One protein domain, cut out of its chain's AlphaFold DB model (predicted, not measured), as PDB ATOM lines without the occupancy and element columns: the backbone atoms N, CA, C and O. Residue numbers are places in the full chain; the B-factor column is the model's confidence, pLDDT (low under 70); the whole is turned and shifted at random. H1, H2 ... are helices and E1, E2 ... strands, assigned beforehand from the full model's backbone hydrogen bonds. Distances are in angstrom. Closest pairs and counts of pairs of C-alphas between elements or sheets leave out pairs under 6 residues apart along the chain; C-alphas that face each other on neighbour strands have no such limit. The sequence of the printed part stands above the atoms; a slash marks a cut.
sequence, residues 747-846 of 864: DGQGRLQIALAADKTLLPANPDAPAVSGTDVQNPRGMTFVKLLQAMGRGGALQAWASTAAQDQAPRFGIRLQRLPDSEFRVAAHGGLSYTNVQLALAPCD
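This is residues 747 to 846 of the 864 residues of the protein "Cyanophycinase" of Paucibacter toxinivorans (UniProt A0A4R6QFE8). A twisted sheet of five strands, curled like part of a barrel, wraps round a single helix, H1. The long strand E6 bends sharply, so that its first part pairs with E5 and its later part with E4, while residues 747 to 752 stick out from this body as a free arm. The printed part has 100 residues, with six named strands and one named helix in the order E1, E2, H1, E3, E4, E5, E6; the sheet is mixed, in the order E2, E3, E4, E6, E5. The class is mixed, helices and strands, with under half of the residues, 47, in named elements. The whole is only just compact, close to loose, with a radius of gyration of the C-alphas of 14.9 A and spans of 43 by 35 by 28 A.

In the sheet, E6 is the longest strand, residues 833 to 845 and 28.8 A from first to last C-alpha, ending with C-alpha 845 at (-26.526, 3.203, 23.138). E4 is residues 812 to 819, 24.0 A; E3 is residues 799 to 803, 14.0 A; E2 is residues 772 to 774 and E5 residues 825 to 827. H1 is residues 784 to 794, 15.2 A, beginning with C-alpha 784 at (-44.281, 2.871, 27.410). E1 is residues 752 to 755, with C-alpha 752 at (-38.160, 13.230, 50.367).

E2 and E5 are the edge strands. E2 and E3 are parallel at 7 degrees, with N 801 and O 772 2.8 A apart, within hydrogen-bond range. E3 and E4 form an antiparallel hairpin at 169 degrees, with N 815 and O 802 at 2.7 A. E4 and E6 are antiparallel at 144 degrees, with N 816 and O 841 at 2.8 A. E6 bends by 86 degrees at residue 836, and its residues 833 to 835 form an antiparallel hairpin with E5, with N 834 and O 826 at 2.8 A. H1 is on the sheet, which curls round it; its closest C-alphas to E2 are Met 792 and Val 772, 5.9 A, and to E5 Gly 793 and Phe 825, 5.8 A. Every O i to N i+4 pair of H1 is within hydrogen-bond range. E2, H1 and E3 make a strand-helix-strand unit, two parallel neighbour strands with a helix between them along the chain, and its crossover is right-handed. E1 pairs with no named strand; its closest C-alpha pair with E6 is Ile 754 and Thr 836, 7.4 A.

The C-alphas of Gly 748 and Asp 808 are the two farthest apart, 45.3 A. The printed part has no cut. The link from E1 to E2 is long, with 16 residues, of which 761 to 762 pair antiparallel with residues 826 to 827 of E5. The mean pLDDT of the printed part is 88.1; residues 780 to 782 and 806 are under 70.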
ATOM      1  N   ASP A 747     -39.058  17.196  53.956       95.31
ATOM      2  CA  ASP A 747     -38.766  17.812  55.253       95.31
ATOM      3  C   ASP A 747     -37.992  19.139  55.126       95.31
ATOM      4  O   ASP A 747     -37.563  19.528  54.040       95.31
ATOM      5  N   GLY A 748     -37.799  19.854  56.240       91.44
ATOM      6  CA  GLY A 748     -37.075  21.133  56.247       91.44
ATOM      7  C   GLY A 748     -35.596  21.044  55.836       91.44
ATOM      8  O   GLY A 748     -34.959  22.076  55.644       91.44
ATOM      9  N   GLN A 749     -35.044  19.832  55.694       92.62
ATOM     10  CA  GLN A 749     -33.702  19.577  55.158       92.62
ATOM     11  C   GLN A 749     -33.736  19.195  53.670       92.62
ATOM     12  O   GLN A 749     -32.701  18.856  53.102       92.62
ATOM     13  N   GLY A 750     -34.913  19.220  53.042       92.38
ATOM     14  CA  GLY A 750     -35.099  18.843  51.649       92.38
ATOM     15  C   GLY A 750     -35.120  17.334  51.417       92.38
ATOM     16  O   GLY A 750     -34.932  16.907  50.286       92.38
ATOM     17  N   ARG A 751     -35.318  16.491  52.440       95.31
ATOM     18  CA  ARG A 751     -35.371  15.033  52.237       95.31
ATOM     19  C   ARG A 751     -36.790  14.587  51.912       95.31
ATOM     20  O   ARG A 751     -37.713  14.825  52.689       95.31
ATOM     21  N   LEU A 752     -36.927  13.886  50.790       96.81
ATOM     22  CA  LEU A 752     -38.160  13.230  50.367       96.81
ATOM     23  C   LEU A 752     -38.424  11.949  51.171       96.81
ATOM     24  O   LEU A 752     -37.555  11.088  51.303       96.81
ATOM     25  N   GLN A 753     -39.647  11.824  51.670       96.75
ATOM     26  CA  GLN A 753     -40.213  10.634  52.298       96.75
ATOM     27  C   GLN A 753     -41.509  10.303  51.567       96.75
ATOM     28  O   GLN A 753     -42.297  11.208  51.307       96.75
ATOM     29  N   ILE A 754     -41.745   9.039  51.228       97.12
ATOM     30  CA  ILE A 754     -42.959   8.618  50.517       97.12
ATOM     31  C   ILE A 754     -43.702   7.589  51.352       97.12
ATOM     32  O   ILE A 754     -43.093   6.700  51.943       97.12
ATOM     33  N   ALA A 755     -45.023   7.721  51.371       95.00
ATOM     34  CA  ALA A 755     -45.939   6.765  51.958       95.00
ATOM     35  C   ALA A 755     -46.982   6.383  50.903       95.00
ATOM     36  O   ALA A 755     -47.831   7.196  50.526       95.00
ATOM     37  N   LEU A 756     -46.899   5.143  50.422       96.12
ATOM     38  CA  LEU A 756     -47.929   4.574  49.563       96.12
ATOM     39  C   LEU A 756     -49.150   4.190  50.409       96.12
ATOM     40  O   LEU A 756     -49.007   3.749  51.552       96.12
ATOM     41  N   ALA A 757     -50.347   4.377  49.859       91.75
ATOM     42  CA  ALA A 757     -51.588   4.165  50.587       91.75
ATOM     43  C   ALA A 757     -51.750   2.692  51.020       91.75
ATOM     44  O   ALA A 757     -51.477   1.759  50.260       91.75
ATOM     45  N   ALA A 758     -52.152   2.483  52.277       87.88
ATOM     46  CA  ALA A 758     -52.173   1.163  52.914       87.88
ATOM     47  C   ALA A 758     -53.304   0.248  52.412       87.88
ATOM     48  O   ALA A 758     -53.234  -0.964  52.590       87.88
ATOM     49  N   ASP A 759     -54.331   0.826  51.790       86.38
ATOM     50  CA  ASP A 759     -55.426   0.130  51.114       86.38
ATOM     51  C   ASP A 759     -55.011  -0.463  49.756       86.38
ATOM     52  O   ASP A 759     -55.761  -1.239  49.168       86.38
ATOM     53  N   LYS A 760     -53.805  -0.144  49.267       91.00
ATOM     54  CA  LYS A 760     -53.234  -0.728  48.051       91.00
ATOM     55  C   LYS A 760     -52.489  -2.025  48.356       91.00
ATOM     56  O   LYS A 760     -51.653  -2.097  49.268       91.00
ATOM     57  N   THR A 761     -52.733  -3.031  47.525       93.69
ATOM     58  CA  THR A 761     -52.137  -4.364  47.642       93.69
ATOM     59  C   THR A 761     -50.656  -4.316  47.293       93.69
ATOM     60  O   THR A 761     -50.290  -3.869  46.207       93.69
ATOM     61  N   LEU A 762     -49.799  -4.789  48.200       94.00
ATOM     62  CA  LEU A 762     -48.358  -4.911  47.969       94.00
ATOM     63  C   LEU A 762     -48.059  -6.024  46.956       94.00
ATOM     64  O   LEU A 762     -48.522  -7.150  47.118       94.00
ATOM     65  N   LEU A 763     -47.243  -5.710  45.951       92.25
ATOM     66  CA  LEU A 763     -46.737  -6.654  44.961       92.25
ATOM     67  C   LEU A 763     -45.323  -7.105  45.361       92.25
ATOM     68  O   LEU A 763     -44.387  -6.292  45.311       92.25
ATOM     69  N   PRO A 764     -45.140  -8.370  45.781       90.25
ATOM     70  CA  PRO A 764     -43.849  -8.851  46.246       90.25
ATOM     71  C   PRO A 764     -42.825  -8.885  45.108       90.25
ATOM     72  O   PRO A 764     -43.152  -9.113  43.944       90.25
ATOM     73  N   ALA A 765     -41.561  -8.664  45.457       91.69
ATOM     74  CA  ALA A 765     -40.462  -8.967  44.557       91.69
ATOM     75  C   ALA A 765     -40.268 -10.489  44.476       91.69
ATOM     76  O   ALA A 765     -40.314 -11.177  45.495       91.69
ATOM     77  N   ASN A 766     -40.007 -10.991  43.276       89.56
ATOM     78  CA  ASN A 766     -39.642 -12.373  43.020       89.56
ATOM     79  C   ASN A 766     -38.201 -12.398  42.478       89.56
ATOM     80  O   ASN A 766     -37.978 -11.971  41.343       89.56
ATOM     81  N   PRO A 767     -37.213 -12.867  43.264       88.06
ATOM     82  CA  PRO A 767     -35.822 -12.949  42.821       88.06
ATOM     83  C   PRO A 767     -35.605 -13.817  41.578       88.06
ATOM     84  O   PRO A 767     -34.647 -13.579  40.847       88.06
ATOM     85  N   ASP A 768     -36.501 -14.777  41.333       88.44
ATOM     86  CA  ASP A 768     -36.431 -15.701  40.200       88.44
ATOM     87  C   ASP A 768     -37.203 -15.191  38.969       88.44
ATOM     88  O   ASP A 768     -37.173 -15.823  37.911       88.44
ATOM     89  N   ALA A 769     -37.911 -14.058  39.077       84.12
ATOM     90  CA  ALA A 769     -38.649 -13.499  37.952       84.12
ATOM     91  C   ALA A 769     -37.690 -12.978  36.863       84.12
ATOM     92  O   ALA A 769     -36.714 -12.284  37.176       84.12
ATOM     93  N   PRO A 770     -37.975 -13.262  35.577       84.06
ATOM     94  CA  PRO A 770     -37.161 -12.762  34.480       84.06
ATOM     95  C   PRO A 770     -37.200 -11.232  34.426       84.06
ATOM     96  O   PRO A 770     -38.188 -10.593  34.795       84.06
ATOM     97  N   ALA A 771     -36.113 -10.633  33.936       87.19
ATOM     98  CA  ALA A 771     -36.089  -9.201  33.681       87.19
ATOM     99  C   ALA A 771     -37.104  -8.838  32.587       87.19
ATOM    100  O   ALA A 771     -37.214  -9.528  31.574       87.19
ATOM    101  N   VAL A 772     -37.809  -7.726  32.778       89.75
ATOM    102  CA  VAL A 772     -38.763  -7.212  31.785       89.75
ATOM    103  C   VAL A 772     -38.011  -6.388  30.741       89.75
ATOM    104  O   VAL A 772     -37.139  -5.597  31.101       89.75
ATOM    105  N   SER A 773     -38.343  -6.539  29.457       87.25
ATOM    106  CA  SER A 773     -37.696  -5.798  28.366       87.25
ATOM    107  C   SER A 773     -38.679  -5.043  27.463       87.25
ATOM    108  O   SER A 773     -39.779  -5.532  27.227       87.25
ATOM    109  N   GLY A 774     -38.270  -3.908  26.885       84.69
ATOM    110  CA  GLY A 774     -39.021  -3.195  25.837       84.69
ATOM    111  C   GLY A 774     -38.123  -2.425  24.855       84.69
ATOM    112  O   GLY A 774     -36.974  -2.130  25.156       84.69
ATOM    113  N   THR A 775     -38.615  -2.083  23.663       78.94
ATOM    114  CA  THR A 775     -37.794  -1.445  22.599       78.94
ATOM    115  C   THR A 775     -38.315  -0.093  22.113       78.94
ATOM    116  O   THR A 775     -37.696   0.524  21.246       78.94
ATOM    117  N   ASP A 776     -39.417   0.391  22.688       78.94
ATOM    118  CA  ASP A 776     -40.096   1.630  22.289       78.94
ATOM    119  C   ASP A 776     -40.311   2.587  23.480       78.94
ATOM    120  O   ASP A 776     -41.340   3.259  23.632       78.94
ATOM    121  N   VAL A 777     -39.349   2.614  24.408       80.50
ATOM    122  CA  VAL A 777     -39.434   3.502  25.573       80.50
ATOM    123  C   VAL A 777     -39.301   4.956  25.137       80.50
ATOM    124  O   VAL A 777     -38.615   5.271  24.172       80.50
ATOM    125  N   GLN A 778     -39.967   5.854  25.854       76.19
ATOM    126  CA  GLN A 778     -40.067   7.275  25.519       76.19
ATOM    127  C   GLN A 778     -40.809   7.597  24.206       76.19
ATOM    128  O   GLN A 778     -40.674   8.707  23.695       76.19
ATOM    129  N   ASN A 779     -41.588   6.665  23.648       76.44
ATOM    130  CA  ASN A 779     -42.420   6.963  22.485       76.44
ATOM    131  C   ASN A 779     -43.590   7.885  22.871       76.44
ATOM    132  O   ASN A 779     -44.467   7.467  23.642       76.44
ATOM    133  N   PRO A 780     -43.654   9.115  22.328       65.12
ATOM    134  CA  PRO A 780     -44.775  10.002  22.586       65.12
ATOM    135  C   PRO A 780     -46.072   9.331  22.112       65.12
ATOM    136  O   PRO A 780     -46.252   9.131  20.915       65.12
ATOM    137  N   ARG A 781     -46.992   9.064  23.063       64.75
ATOM    138  CA  ARG A 781     -48.334   8.428  22.945       64.75
ATOM    139  C   ARG A 781     -48.455   6.976  23.419       64.75
ATOM    140  O   ARG A 781     -49.566   6.455  23.433       64.75
ATOM    141  N   GLY A 782     -47.378   6.324  23.857       65.25
ATOM    142  CA  GLY A 782     -47.453   4.914  24.266       65.25
ATOM    143  C   GLY A 782     -47.566   4.659  25.774       65.25
ATOM    144  O   GLY A 782     -47.902   3.539  26.171       65.25
ATOM    145  N   MET A 783     -47.260   5.664  26.611       80.56
ATOM    146  CA  MET A 783     -47.012   5.498  28.057       80.56
ATOM    147  C   MET A 783     -46.029   4.349  28.348       80.56
ATOM    148  O   MET A 783     -46.130   3.659  29.362       80.56
ATOM    149  N   THR A 784     -45.085   4.101  27.433       82.12
ATOM    150  CA  THR A 784     -44.281   2.871  27.410       82.12
ATOM    151  C   THR A 784     -43.365   2.737  28.620       82.12
ATOM    152  O   THR A 784     -43.135   1.626  29.088       82.12
ATOM    153  N   PHE A 785     -42.904   3.855  29.184       87.88
ATOM    154  CA  PHE A 785     -42.134   3.857  30.427       87.88
ATOM    155  C   PHE A 785     -42.966   3.368  31.626       87.88
ATOM    156  O   PHE A 785     -42.520   2.512  32.387       87.88
ATOM    157  N   VAL A 786     -44.194   3.871  31.782       86.38
ATOM    158  CA  VAL A 786     -45.096   3.435  32.859       86.38
ATOM    159  C   VAL A 786     -45.481   1.972  32.676       86.38
ATOM    160  O   VAL A 786     -45.417   1.213  33.638       86.38
ATOM    161  N   LYS A 787     -45.797   1.549  31.445       86.88
ATOM    162  CA  LYS A 787     -46.102   0.143  31.129       86.88
ATOM    163  C   LYS A 787     -44.948  -0.797  31.484       86.88
ATOM    164  O   LYS A 787     -45.183  -1.851  32.063       86.88
ATOM    165  N   LEU A 788     -43.703  -0.388  31.224       89.62
ATOM    166  CA  LEU A 788     -42.514  -1.153  31.605       89.62
ATOM    167  C   LEU A 788     -42.449  -1.392  33.121       89.62
ATOM    168  O   LEU A 788     -42.195  -2.511  33.561       89.62
ATOM    169  N   LEU A 789     -42.710  -0.358  33.931       92.81
ATOM    170  CA  LEU A 789     -42.738  -0.502  35.390       92.81
ATOM    171  C   LEU A 789     -43.992  -1.193  35.917       92.81
ATOM    172  O   LEU A 789     -43.926  -1.824  36.969       92.81
ATOM    173  N   GLN A 790     -45.101  -1.147  35.180       89.75
ATOM    174  CA  GLN A 790     -46.278  -1.962  35.461       89.75
ATOM    175  C   GLN A 790     -45.979  -3.450  35.323       89.75
ATOM    176  O   GLN A 790     -46.216  -4.190  36.280       89.75
ATOM    177  N   ALA A 791     -45.376  -3.860  34.209       87.88
ATOM    178  CA  ALA A 791     -44.929  -5.233  33.995       87.88
ATOM    179  C   ALA A 791     -43.873  -5.652  35.036       87.88
ATOM    180  O   ALA A 791     -44.007  -6.691  35.681       87.88
ATOM    181  N   MET A 792     -42.872  -4.799  35.307       90.94
ATOM    182  CA  MET A 792     -41.863  -5.056  36.347       90.94
ATOM    183  C   MET A 792     -42.494  -5.229  37.736       90.94
ATOM    184  O   MET A 792     -42.081  -6.093  38.508       90.94
ATOM    185  N   GLY A 793     -43.489  -4.402  38.061       89.75
ATOM    186  CA  GLY A 793     -44.247  -4.428  39.306       89.75
ATOM    187  C   GLY A 793     -45.030  -5.720  39.494       89.75
ATOM    188  O   GLY A 793     -44.838  -6.410  40.496       89.75
ATOM    189  N   ARG A 794     -45.884  -6.029  38.513       89.94
ATOM    190  CA  ARG A 794     -46.834  -7.152  38.516       89.94
ATOM    191  C   ARG A 794     -46.149  -8.506  38.391       89.94
ATOM    192  O   ARG A 794     -46.511  -9.419  39.120       89.94
ATOM    193  N   GLY A 795     -45.103  -8.608  37.571       84.69
ATOM    194  CA  GLY A 795     -44.298  -9.825  37.447       84.69
ATOM    195  C   GLY A 795     -43.312 -10.057  38.599       84.69
ATOM    196  O   GLY A 795     -42.600 -11.056  38.607       84.69
ATOM    197  N   GLY A 796     -43.207  -9.128  39.559       89.88
ATOM    198  CA  GLY A 796     -42.248  -9.224  40.665       89.88
ATOM    199  C   GLY A 796     -40.779  -9.043  40.252       89.88
ATOM    200  O   GLY A 796     -39.895  -9.202  41.092       89.88
ATOM    201  N   ALA A 797     -40.503  -8.688  38.994       91.75
ATOM    202  CA  ALA A 797     -39.154  -8.594  38.451       91.75
ATOM    203  C   ALA A 797     -38.294  -7.565  39.201       91.75
ATOM    204  O   ALA A 797     -38.725  -6.444  39.496       91.75
ATOM    205  N   LEU A 798     -37.040  -7.935  39.477       95.00
ATOM    206  CA  LEU A 798     -36.062  -7.058  40.131       95.00
ATOM    207  C   LEU A 798     -35.452  -6.025  39.185       95.00
ATOM    208  O   LEU A 798     -34.943  -4.998  39.640       95.00
ATOM    209  N   GLN A 799     -35.473  -6.301  37.884       94.38
ATOM    210  CA  GLN A 799     -34.846  -5.480  36.859       94.38
ATOM    211  C   GLN A 799     -35.760  -5.348  35.646       94.38
ATOM    212  O   GLN A 799     -36.461  -6.290  35.273       94.38
ATOM    213  N   ALA A 800     -35.709  -4.182  35.014       92.88
ATOM    214  CA  ALA A 800     -36.286  -3.970  33.701       92.88
ATOM    215  C   ALA A 800     -35.319  -3.188  32.811       92.88
ATOM    216  O   ALA A 800     -34.506  -2.391  33.283       92.88
ATOM    217  N   TRP A 801     -35.408  -3.427  31.514       89.69
ATOM    218  CA  TRP A 801     -34.591  -2.805  30.488       89.69
ATOM    219  C   TRP A 801     -35.491  -2.298  29.368       89.69
ATOM    220  O   TRP A 801     -36.395  -3.000  28.935       89.69
ATOM    221  N   ALA A 802     -35.243  -1.104  28.851       89.75
ATOM    222  CA  ALA A 802     -35.825  -0.725  27.582       89.75
ATOM    223  C   ALA A 802     -34.956   0.239  26.790       89.75
ATOM    224  O   ALA A 802     -34.103   0.919  27.346       89.75
ATOM    225  N   SER A 803     -35.196   0.330  25.489       88.56
ATOM    226  CA  SER A 803     -34.481   1.256  24.612       88.56
ATOM    227  C   SER A 803     -35.425   2.043  23.713       88.56
ATOM    228  O   SER A 803     -36.609   1.730  23.612       88.56
ATOM    229  N   THR A 804     -34.904   3.090  23.076       85.88
ATOM    230  CA  THR A 804     -35.581   3.836  22.005       85.88
ATOM    231  C   THR A 804     -35.307   3.203  20.630       85.88
ATOM    232  O   THR A 804     -35.352   3.898  19.618       85.88
ATOM    233  N   ALA A 805     -34.916   1.922  20.562       74.69
ATOM    234  CA  ALA A 805     -34.421   1.298  19.330       74.69
ATOM    235  C   ALA A 805     -35.486   1.152  18.231       74.69
ATOM    236  O   ALA A 805     -35.126   1.117  17.055       74.69
ATOM    237  N   ALA A 806     -36.770   1.115  18.600       68.62
ATOM    238  CA  ALA A 806     -37.900   1.143  17.671       68.62
ATOM    239  C   ALA A 806     -38.121   2.522  17.016       68.62
ATOM    240  O   ALA A 806     -38.943   2.643  16.113       68.62
ATOM    241  N   GLN A 807     -37.396   3.559  17.449       71.00
ATOM    242  CA  GLN A 807     -37.469   4.901  16.877       71.00
ATOM    243  C   GLN A 807     -36.351   5.102  15.842       71.00
ATOM    244  O   GLN A 807     -35.188   4.763  16.082       71.00
ATOM    245  N   ASP A 808     -36.674   5.737  14.712       71.94
ATOM    246  CA  ASP A 808     -35.740   6.013  13.599       71.94
ATOM    247  C   ASP A 808     -34.726   7.142  13.894       71.94
ATOM    248  O   ASP A 808     -34.134   7.733  12.989       71.94
ATOM    249  N   GLN A 809     -34.519   7.489  15.167       78.81
ATOM    250  CA  GLN A 809     -33.735   8.649  15.587       78.81
ATOM    251  C   GLN A 809     -32.413   8.233  16.256       78.81
ATOM    252  O   GLN A 809     -32.391   7.392  17.153       78.81
ATOM    253  N   ALA A 810     -31.300   8.847  15.830       82.12
ATOM    254  CA  ALA A 810     -29.962   8.645  16.395       82.12
ATOM    255  C   ALA A 810     -29.433   9.930  17.076       82.12
ATOM    256  O   ALA A 810     -29.560  11.010  16.490       82.12
ATOM    257  N   PRO A 811     -28.799   9.846  18.263       88.25
ATOM    258  CA  PRO A 811     -28.466   8.621  18.995       88.25
ATOM    259  C   PRO A 811     -29.698   7.948  19.612       88.25
ATOM    260  O   PRO A 811     -30.714   8.599  19.862       88.25
ATOM    261  N   ARG A 812     -29.588   6.639  19.854       88.62
ATOM    262  CA  ARG A 812     -30.576   5.867  20.613       88.62
ATOM    263  C   ARG A 812     -30.249   5.935  22.098       88.62
ATOM    264  O   ARG A 812     -29.086   6.105  22.463       88.62
ATOM    265  N   PHE A 813     -31.265   5.778  22.939       90.44
ATOM    266  CA  PHE A 813     -31.110   5.763  24.386       90.44
ATOM    267  C   PHE A 813     -31.600   4.456  24.984       90.44
ATOM    268  O   PHE A 813     -32.611   3.888  24.578       90.44
ATOM    269  N   GLY A 814     -30.859   4.013  25.985       91.38
ATOM    270  CA  GLY A 814     -31.140   2.880  26.831       91.38
ATOM    271  C   GLY A 814     -31.583   3.311  28.213       91.38
ATOM    272  O   GLY A 814     -30.994   4.236  28.763       91.38
ATOM    273  N   ILE A 815     -32.557   2.620  28.796       92.00
ATOM    274  CA  ILE A 815     -33.037   2.800  30.162       92.00
ATOM    275  C   ILE A 815     -32.996   1.466  30.889       92.00
ATOM    276  O   ILE A 815     -33.682   0.526  30.503       92.00
ATOM    277  N   ARG A 816     -32.268   1.396  32.001       92.50
ATOM    278  CA  ARG A 816     -32.381   0.281  32.942       92.50
ATOM    279  C   ARG A 816     -33.002   0.740  34.248       92.50
ATOM    280  O   ARG A 816     -32.655   1.797  34.768       92.50
ATOM    281  N   LEU A 817     -33.862  -0.112  34.789       95.50
ATOM    282  CA  LEU A 817     -34.567   0.049  36.045       95.50
ATOM    283  C   LEU A 817     -34.209  -1.111  36.973       95.50
ATOM    284  O   LEU A 817     -34.090  -2.256  36.531       95.50
ATOM    285  N   GLN A 818     -34.028  -0.819  38.255       96.44
ATOM    286  CA  GLN A 818     -33.702  -1.811  39.270       96.44
ATOM    287  C   GLN A 818     -34.443  -1.508  40.570       96.44
ATOM    288  O   GLN A 818     -34.417  -0.374  41.049       96.44
ATOM    289  N   ARG A 819     -35.060  -2.529  41.170       96.56
ATOM    290  CA  ARG A 819     -35.587  -2.433  42.536       96.56
ATOM    291  C   ARG A 819     -34.428  -2.286  43.520       96.56
ATOM    292  O   ARG A 819     -33.506  -3.105  43.524       96.56
ATOM    293  N   LEU A 820     -34.476  -1.253  44.350       94.94
ATOM    294  CA  LEU A 820     -33.655  -1.161  45.550       94.94
ATOM    295  C   LEU A 820     -34.234  -2.079  46.646       94.94
ATOM    296  O   LEU A 820     -35.393  -2.492  46.554       94.94
ATOM    297  N   PRO A 821     -33.452  -2.426  47.688       92.75
ATOM    298  CA  PRO A 821     -33.925  -3.304  48.763       92.75
ATOM    299  C   PRO A 821     -35.194  -2.814  49.475       92.75
ATOM    300  O   PRO A 821     -35.939  -3.622  50.019       92.75
ATOM    301  N   ASP A 822     -35.435  -1.505  49.466       94.00
ATOM    302  CA  ASP A 822     -36.584  -0.822  50.055       94.00
ATOM    303  C   ASP A 822     -37.606  -0.349  49.003       94.00
ATOM    304  O   ASP A 822     -38.420   0.536  49.280       94.00
ATOM    305  N   SER A 823     -37.574  -0.898  47.782       96.56
ATOM    306  CA  SER A 823     -38.626  -0.655  46.792       96.56
ATOM    307  C   SER A 823     -39.952  -1.257  47.229       96.56
ATOM    308  O   SER A 823     -40.046  -2.455  47.494       96.56
ATOM    309  N   GLU A 824     -41.009  -0.455  47.165       96.69
ATOM    310  CA  GLU A 824     -42.381  -0.939  47.259       96.69
ATOM    311  C   GLU A 824     -43.090  -0.769  45.920       96.69
ATOM    312  O   GLU A 824     -42.932   0.247  45.249       96.69
ATOM    313  N   PHE A 825     -43.893  -1.762  45.549       97.31
ATOM    314  CA  PHE A 825     -44.821  -1.706  44.424       97.31
ATOM    315  C   PHE A 825     -46.202  -2.041  44.966       97.31
ATOM    316  O   PHE A 825     -46.366  -3.078  45.604       97.31
ATOM    317  N   ARG A 826     -47.192  -1.177  44.750       95.31
ATOM    318  CA  ARG A 826     -48.551  -1.385  45.254       95.31
ATOM    319  C   ARG A 826     -49.593  -1.098  44.196       95.31
ATOM    320  O   ARG A 826     -49.498  -0.090  43.504       95.31
ATOM    321  N   VAL A 827     -50.604  -1.952  44.098       90.19
ATOM    322  CA  VAL A 827     -51.706  -1.799  43.147       90.19
ATOM    323  C   VAL A 827     -52.991  -1.401  43.873       90.19
ATOM    324  O   VAL A 827     -53.362  -1.997  44.884       90.19
ATOM    325  N   ALA A 828     -53.657  -0.362  43.378       81.12
ATOM    326  CA  ALA A 828     -54.982   0.036  43.836       81.12
ATOM    327  C   ALA A 828     -56.060  -0.911  43.291       81.12
ATOM    328  O   ALA A 828     -55.863  -1.549  42.258       81.12
ATOM    329  N   ALA A 829     -57.236  -0.945  43.924       73.12
ATOM    330  CA  ALA A 829     -58.358  -1.785  43.484       73.12
ATOM    331  C   ALA A 829     -58.785  -1.528  42.023       73.12
ATOM    332  O   ALA A 829     -59.209  -2.442  41.327       73.12
ATOM    333  N   HIS A 830     -58.614  -0.297  41.530       70.44
ATOM    334  CA  HIS A 830     -58.887   0.085  40.139       70.44
ATOM    335  C   HIS A 830     -57.714  -0.205  39.170       70.44
ATOM    336  O   HIS A 830     -57.693   0.307  38.053       70.44
ATOM    337  N   GLY A 831     -56.683  -0.939  39.606       77.06
ATOM    338  CA  GLY A 831     -55.544  -1.367  38.787       77.06
ATOM    339  C   GLY A 831     -54.366  -0.386  38.686       77.06
ATOM    340  O   GLY A 831     -53.341  -0.731  38.093       77.06
ATOM    341  N   GLY A 832     -54.458   0.817  39.264       80.75
ATOM    342  CA  GLY A 832     -53.356   1.788  39.256       80.75
ATOM    343  C   GLY A 832     -52.151   1.292  40.062       80.75
ATOM    344  O   GLY A 832     -52.314   0.909  41.218       80.75
ATOM    345  N   LEU A 833     -50.953   1.292  39.468       89.94
ATOM    346  CA  LEU A 833     -49.717   0.853  40.125       89.94
ATOM    347  C   LEU A 833     -48.915   2.042  40.646       89.94
ATOM    348  O   LEU A 833     -48.484   2.880  39.855       89.94
ATOM    349  N   SER A 834     -48.644   2.056  41.943       97.19
ATOM    350  CA  SER A 834     -47.709   2.968  42.596       97.19
ATOM    351  C   SER A 834     -46.392   2.262  42.909       97.19
ATOM    352  O   SER A 834     -46.395   1.076  43.246       97.19
ATOM    353  N   TYR A 835     -45.270   2.975  42.841       97.62
ATOM    354  CA  TYR A 835     -43.969   2.421  43.213       97.62
ATOM    355  C   TYR A 835     -43.020   3.446  43.836       97.62
ATOM    356  O   TYR A 835     -43.120   4.653  43.596       97.62
ATOM    357  N   THR A 836     -42.057   2.954  44.613       97.88
ATOM    358  CA  THR A 836     -40.997   3.755  45.235       97.88
ATOM    359  C   THR A 836     -39.620   3.128  45.069       97.88
ATOM    360  O   THR A 836     -39.480   1.920  44.885       97.88
ATOM    361  N   ASN A 837     -38.591   3.972  45.185       97.00
ATOM    362  CA  ASN A 837     -37.193   3.573  45.313       97.00
ATOM    363  C   ASN A 837     -36.708   2.697  44.151       97.00
ATOM    364  O   ASN A 837     -35.975   1.737  44.363       97.00
ATOM    365  N   VAL A 838     -37.117   2.991  42.917       98.06
ATOM    366  CA  VAL A 838     -36.588   2.293  41.739       98.06
ATOM    367  C   VAL A 838     -35.377   3.063  41.237       98.06
ATOM    368  O   VAL A 838     -35.478   4.245  40.918       98.06
ATOM    369  N   GLN A 839     -34.219   2.417  41.159       97.69
ATOM    370  CA  GLN A 839     -33.037   3.030  40.569       97.69
ATOM    371  C   GLN A 839     -33.145   3.019  39.041       97.69
ATOM    372  O   GLN A 839     -33.451   1.990  38.443       97.69
ATOM    373  N   LEU A 840     -32.844   4.152  38.416       96.12
ATOM    374  CA  LEU A 840     -32.847   4.374  36.979       96.12
ATOM    375  C   LEU A 840     -31.446   4.743  36.486       96.12
ATOM    376  O   LEU A 840     -30.778   5.624  37.035       96.12
ATOM    377  N   ALA A 841     -31.035   4.094  35.400       94.50
ATOM    378  CA  ALA A 841     -29.905   4.499  34.577       94.50
ATOM    379  C   ALA A 841     -30.380   4.733  33.139       94.50
ATOM    380  O   ALA A 841     -31.115   3.915  32.592       94.50
ATOM    381  N   LEU A 842     -29.943   5.833  32.534       92.81
ATOM    382  CA  LEU A 842     -30.230   6.234  31.166       92.81
ATOM    383  C   LEU A 842     -28.919   6.563  30.453       92.81
ATOM    384  O   LEU A 842     -28.120   7.336  30.970       92.81
ATOM    385  N   ALA A 843     -28.677   6.016  29.266       91.56
ATOM    386  CA  ALA A 843     -27.450   6.295  28.518       91.56
ATOM    387  C   ALA A 843     -27.677   6.233  27.004       91.56
ATOM    388  O   ALA A 843     -28.562   5.497  26.567       91.56
ATOM    389  N   PRO A 844     -26.869   6.936  26.189       90.50
ATOM    390  CA  PRO A 844     -26.816   6.671  24.761       90.50
ATOM    391  C   PRO A 844     -26.350   5.226  24.531       90.50
ATOM    392  O   PRO A 844     -25.478   4.737  25.254       90.50
ATOM    393  N   CYS A 845     -26.913   4.554  23.535       83.44
ATOM    394  CA  CYS A 845     -26.526   3.203  23.138       83.44
ATOM    395  C   CYS A 845     -26.242   3.110  21.635       83.44
ATOM    396  O   CYS A 845     -26.590   4.002  20.855       83.44
ATOM    397  N   ASP A 846     -25.542   2.043  21.253       74.38
ATOM    398  CA  ASP A 846     -25.260   1.701  19.863       74.38
ATOM    399  C   ASP A 846     -26.516   1.164  19.149       74.38
ATOM    400  O   ASP A 846     -27.619   1.184  19.686       74.38
TER     401      ASP A 846